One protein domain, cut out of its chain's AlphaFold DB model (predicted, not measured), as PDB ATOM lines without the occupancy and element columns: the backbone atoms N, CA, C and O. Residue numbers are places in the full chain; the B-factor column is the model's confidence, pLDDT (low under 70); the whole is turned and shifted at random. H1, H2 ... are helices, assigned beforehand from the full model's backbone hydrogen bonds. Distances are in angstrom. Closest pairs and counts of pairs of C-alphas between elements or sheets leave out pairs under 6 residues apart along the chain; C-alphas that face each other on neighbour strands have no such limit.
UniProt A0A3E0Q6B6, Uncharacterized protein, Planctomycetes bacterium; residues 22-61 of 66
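AT A GLANCE: This is residues 22 to 61 of the 66 residues of an uncharacterized protein of Planctomycetes bacterium (UniProt A0A3E0Q6B6). One long helix, H1, makes the long arm of an open, flat V, and the chain turns at its end into a shorter arm made of residues 44 to 49 and the small helix H2. The two helices have no contact, and residues 22 to 37 of H1 stick out freely. The printed part has 40 residues with two named helices, H1 then H2, and no named strand; its class is all helix. It is extended, with a radius of gyration of the C-alphas of 14.1 A, and spans 42 by 26 by 9 A.

IN THESE COORDINATES: Find C-alpha 22 at (-2.789, -0.180, -35.677); from there H1, residues 22 to 43, runs 31.9 A to C-alpha 43 at (-31.887, 5.716, -23.957). H2, residues 50 to 57, ends at C-alpha 57 at (-16.426, 14.854, -11.161).

HOW THE PARTS SIT: Look past H1 to residues 44 to 49, a short link to H2. H1 and H2 are apart, with no C-alpha of the one within 8 A of the other. In H1 and H2 every O i to N i+4 pair is within hydrogen-bond range.

THE WHOLE: The C-alphas of Trp 22 and Pro 61, the two farthest apart, are 42.1 A apart. The printed part has no cut. Its mean pLDDT is 92.3, and residues 60 to 61 are under 70.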
ATOM      1  N   TRP A  22      -1.979   0.608 -36.610       97.62
ATOM      2  CA  TRP A  22      -2.789  -0.180 -35.677       97.62
ATOM      3  C   TRP A  22      -3.260   0.627 -34.461       97.62
ATOM      4  O   TRP A  22      -4.347   0.355 -33.950       97.62
ATOM      5  N   ASP A  23      -2.492   1.629 -34.028       97.94
ATOM      6  CA  ASP A  23      -2.886   2.502 -32.921       97.94
ATOM      7  C   ASP A  23      -4.084   3.378 -33.321       97.94
ATOM      8  O   ASP A  23      -5.030   3.515 -32.541       97.94
ATOM      9  N   ASP A  24      -4.114   3.869 -34.565       96.75
ATOM     10  CA  ASP A  24      -5.245   4.634 -35.105       96.75
ATOM     11  C   ASP A  24      -6.520   3.782 -35.168       96.75
ATOM     12  O   ASP A  24      -7.604   4.238 -34.796       96.75
ATOM     13  N   VAL A  25      -6.397   2.510 -35.568       96.50
ATOM     14  CA  VAL A  25      -7.518   1.554 -35.570       96.50
ATOM     15  C   VAL A  25      -8.078   1.371 -34.158       96.50
ATOM     16  O   VAL A  25      -9.294   1.425 -33.955       96.50
ATOM     17  N   VAL A  26      -7.208   1.162 -33.167       96.12
ATOM     18  CA  VAL A  26      -7.619   0.980 -31.765       96.12
ATOM     19  C   VAL A  26      -8.292   2.242 -31.229       96.12
ATOM     20  O   VAL A  26      -9.348   2.148 -30.597       96.12
ATOM     21  N   GLN A  27      -7.734   3.419 -31.513       96.69
ATOM     22  CA  GLN A  27      -8.336   4.693 -31.137       96.69
ATOM     23  C   GLN A  27      -9.730   4.854 -31.757       96.69
ATOM     24  O   GLN A  27     -10.673   5.235 -31.059       96.69
ATOM     25  N   ALA A  28      -9.887   4.523 -33.038       95.19
ATOM     26  CA  ALA A  28     -11.166   4.626 -33.729       95.19
ATOM     27  C   ALA A  28     -12.227   3.698 -33.106       95.19
ATOM     28  O   ALA A  28     -13.340   4.136 -32.807       95.19
ATOM     29  N   ILE A  29     -11.865   2.444 -32.797       94.38
ATOM     30  CA  ILE A  29     -12.747   1.493 -32.095       94.38
ATOM     31  C   ILE A  29     -13.139   2.017 -30.709       94.38
ATOM     32  O   ILE A  29     -14.302   1.900 -30.307       94.38
ATOM     33  N   PHE A  30     -12.192   2.596 -29.969       95.31
ATOM     34  CA  PHE A  30     -12.455   3.159 -28.647       95.31
ATOM     35  C   PHE A  30     -13.480   4.295 -28.714       95.31
ATOM     36  O   PHE A  30     -14.438   4.296 -27.941       95.31
ATOM     37  N   VAL A  31     -13.327   5.219 -29.667       94.94
ATOM     38  CA  VAL A  31     -14.275   6.323 -29.871       94.94
ATOM     39  C   VAL A  31     -15.667   5.796 -30.219       94.94
ATOM     40  O   VAL A  31     -16.635   6.184 -29.564       94.94
ATOM     41  N   CYS A  32     -15.783   4.869 -31.178       92.38
ATOM     42  CA  CYS A  32     -17.070   4.255 -31.522       92.38
ATOM     43  C   CYS A  32     -17.731   3.601 -30.300       92.38
ATOM     44  O   CYS A  32     -18.908   3.837 -30.035       92.38
ATOM     45  N   SER A  33     -16.957   2.858 -29.506       92.00
ATOM     46  CA  SER A  33     -17.450   2.196 -28.294       92.00
ATOM     47  C   SER A  33     -17.960   3.197 -27.249       92.00
ATOM     48  O   SER A  33     -18.960   2.944 -26.577       92.00
ATOM     49  N   LYS A  34     -17.298   4.355 -27.102       95.62
ATOM     50  CA  LYS A  34     -17.746   5.428 -26.200       95.62
ATOM     51  C   LYS A  34     -19.030   6.097 -26.680       95.62
ATOM     52  O   LYS A  34     -19.880   6.406 -25.850       95.62
ATOM     53  N   ILE A  35     -19.195   6.274 -27.989       93.75
ATOM     54  CA  ILE A  35     -20.427   6.817 -28.573       93.75
ATOM     55  C   ILE A  35     -21.593   5.851 -28.351       93.75
ATOM     56  O   ILE A  35     -22.646   6.274 -27.886       93.75
ATOM     57  N   GLU A  36     -21.409   4.558 -28.628       92.31
ATOM     58  CA  GLU A  36     -22.448   3.543 -28.399       92.31
ATOM     59  C   GLU A  36     -22.872   3.480 -26.926       92.31
ATOM     60  O   GLU A  36     -24.064   3.420 -26.627       92.31
ATOM     61  N   ALA A  37     -21.908   3.552 -26.002       94.25
ATOM     62  CA  ALA A  37     -22.197   3.629 -24.575       94.25
ATOM     63  C   ALA A  37     -23.004   4.890 -24.220       94.25
ATOM     64  O   ALA A  37     -24.030   4.775 -23.559       94.25
ATOM     65  N   GLY A  38     -22.604   6.065 -24.720       94.75
ATOM     66  CA  GLY A  38     -23.320   7.318 -24.473       94.75
ATOM     67  C   GLY A  38     -24.740   7.334 -25.053       94.75
ATOM     68  O   GLY A  38     -25.664   7.811 -24.403       94.75
ATOM     69  N   LEU A  39     -24.951   6.759 -26.241       95.94
ATOM     70  CA  LEU A  39     -26.294   6.603 -26.815       95.94
ATOM     71  C   LEU A  39     -27.175   5.714 -25.933       95.94
ATOM     72  O   LEU A  39     -28.330   6.048 -25.677       95.94
ATOM     73  N   LYS A  40     -26.613   4.621 -25.410       95.31
ATOM     74  CA  LYS A  40     -27.313   3.756 -24.462       95.31
ATOM     75  C   LYS A  40     -27.615   4.473 -23.141       95.31
ATOM     76  O   LYS A  40     -28.688   4.278 -22.579       95.31
ATOM     77  N   ASP A  41     -26.700   5.308 -22.649       96.94
ATOM     78  CA  ASP A  41     -26.929   6.128 -21.456       96.94
ATOM     79  C   ASP A  41     -28.105   7.094 -21.658       96.94
ATOM     80  O   ASP A  41     -28.950   7.207 -20.772       96.94
ATOM     81  N   VAL A  42     -28.229   7.712 -22.840       96.50
ATOM     82  CA  VAL A  42     -29.386   8.552 -23.206       96.50
ATOM     83  C   VAL A  42     -30.682   7.741 -23.205       96.50
ATOM     84  O   VAL A  42     -31.662   8.161 -22.588       96.50
ATOM     85  N   GLU A  43     -30.702   6.585 -23.877       96.62
ATOM     86  CA  GLU A  43     -31.887   5.716 -23.957       96.62
ATOM     87  C   GLU A  43     -32.356   5.242 -22.576       96.62
ATOM     88  O   GLU A  43     -33.555   5.157 -22.313       96.62
ATOM     89  N   GLU A  44     -31.412   4.959 -21.680       97.44
ATOM     90  CA  GLU A  44     -31.679   4.478 -20.326       97.44
ATOM     91  C   GLU A  44     -31.825   5.625 -19.304       97.44
ATOM     92  O   GLU A  44     -31.985   5.367 -18.111       97.44
ATOM     93  N   GLY A  45     -31.802   6.889 -19.752       96.31
ATOM     94  CA  GLY A  45     -32.000   8.075 -18.913       96.31
ATOM     95  C   GLY A  45     -30.863   8.361 -17.925       96.31
ATOM     96  O   GLY A  45     -31.061   9.103 -16.966       96.31
ATOM     97  N   ARG A  46     -29.673   7.790 -18.139       95.62
ATOM     98  CA  ARG A  46     -28.455   8.052 -17.356       95.62
ATOM     99  C   ARG A  46     -27.758   9.321 -17.833       95.62
ATOM    100  O   ARG A  46     -26.626   9.289 -18.310       95.62
ATOM    101  N   LEU A  47     -28.459  10.439 -17.723       95.38
ATOM    102  CA  LEU A  47     -27.931  11.756 -18.044       95.38
ATOM    103  C   LEU A  47     -27.738  12.553 -16.762       95.38
ATOM    104  O   LEU A  47     -28.537  12.444 -15.838       95.38
ATOM    105  N   LEU A  48     -26.677  13.348 -16.743       94.62
ATOM    106  CA  LEU A  48     -26.415  14.326 -15.700       94.62
ATOM    107  C   LEU A  48     -26.587  15.717 -16.303       94.62
ATOM    108  O   LEU A  48     -26.198  15.966 -17.446       94.62
ATOM    109  N   THR A  49     -27.179  16.610 -15.530       95.12
ATOM    110  CA  THR A  49     -27.146  18.051 -15.775       95.12
ATOM    111  C   THR A  49     -25.745  18.601 -15.525       95.12
ATOM    112  O   THR A  49     -24.934  17.973 -14.842       95.12
ATOM    113  N   ASP A  50     -25.461  19.794 -16.045       92.62
ATOM    114  CA  ASP A  50     -24.162  20.444 -15.856       92.62
ATOM    115  C   ASP A  50     -23.793  20.546 -14.362       92.62
ATOM    116  O   ASP A  50     -22.678  20.194 -13.979       92.62
ATOM    117  N   ASP A  51     -24.747  20.929 -13.505       94.19
ATOM    118  CA  ASP A  51     -24.545  21.036 -12.053       94.19
ATOM    119  C   ASP A  51     -24.181  19.687 -11.408       94.19
ATOM    120  O   ASP A  51     -23.279  19.616 -10.571       94.19
ATOM    121  N   GLU A  52     -24.848  18.604 -11.819       94.56
ATOM    122  CA  GLU A  52     -24.565  17.250 -11.328       94.56
ATOM    123  C   GLU A  52     -23.180  16.764 -11.778       94.56
ATOM    124  O   GLU A  52     -22.467  16.136 -10.996       94.56
ATOM    125  N   VAL A  53     -22.756  17.100 -13.001       93.62
ATOM    126  CA  VAL A  53     -21.407  16.776 -13.495       93.62
ATOM    127  C   VAL A  53     -20.337  17.468 -12.650       93.62
ATOM    128  O   VAL A  53     -19.352  16.831 -12.271       93.62
ATOM    129  N   PHE A  54     -20.518  18.754 -12.330       92.81
ATOM    130  CA  PHE A  54     -19.563  19.490 -11.499       92.81
ATOM    131  C   PHE A  54     -19.479  18.938 -10.075       92.81
ATOM    132  O   PHE A  54     -18.376  18.841  -9.533       92.81
ATOM    133  N   ALA A  55     -20.618  18.564  -9.491       92.44
ATOM    134  CA  ALA A  55     -20.677  17.994  -8.150       92.44
ATOM    135  C   ALA A  55     -20.007  16.611  -8.057       92.44
ATOM    136  O   ALA A  55     -19.385  16.310  -7.042       92.44
ATOM    137  N   GLU A  56     -20.131  15.785  -9.099       91.50
ATOM    138  CA  GLU A  56     -19.640  14.400  -9.088       91.50
ATOM    139  C   GLU A  56     -18.166  14.279  -9.510       91.50
ATOM    140  O   GLU A  56     -17.425  13.462  -8.966       91.50
ATOM    141  N   PHE A  57     -17.716  15.076 -10.487       90.25
ATOM    142  CA  PHE A  57     -16.426  14.854 -11.161       90.25
ATOM    143  C   PHE A  57     -15.384  15.950 -10.934       90.25
ATOM    144  O   PHE A  57     -14.307  15.901 -11.537       90.25
ATOM    145  N   THR A  58     -15.665  16.941 -10.086       86.69
ATOM    146  CA  THR A  58     -14.712  18.015  -9.778       86.69
ATOM    147  C   THR A  58     -14.558  18.206  -8.276       86.69
ATOM    148  O   THR A  58     -15.517  18.077  -7.526       86.69
ATOM    149  N   ASP A  59     -13.360  18.599  -7.838       76.19
ATOM    150  CA  ASP A  59     -13.120  19.061  -6.461       76.19
ATOM    151  C   ASP A  59     -13.550  20.532  -6.255       76.19
ATOM    152  O   ASP A  59     -13.186  21.164  -5.258       76.19
ATOM    153  N   ALA A  60     -14.265  21.138  -7.212       59.66
ATOM    154  CA  ALA A  60     -14.646  22.539  -7.106       59.66
ATOM    155  C   ALA A  60     -15.711  22.711  -6.006       59.66
ATOM    156  O   ALA A  60     -16.682  21.952  -5.970       59.66
ATOM    157  N   PRO A  61     -15.572  23.704  -5.103       56.03
ATOM    158  CA  PRO A  61     -16.598  23.967  -4.105       56.03
ATOM    159  C   PRO A  61     -17.903  24.301  -4.826       56.03
ATOM    160  O   PRO A  61     -17.924  25.189  -5.680       56.03
TER     161      PRO A  61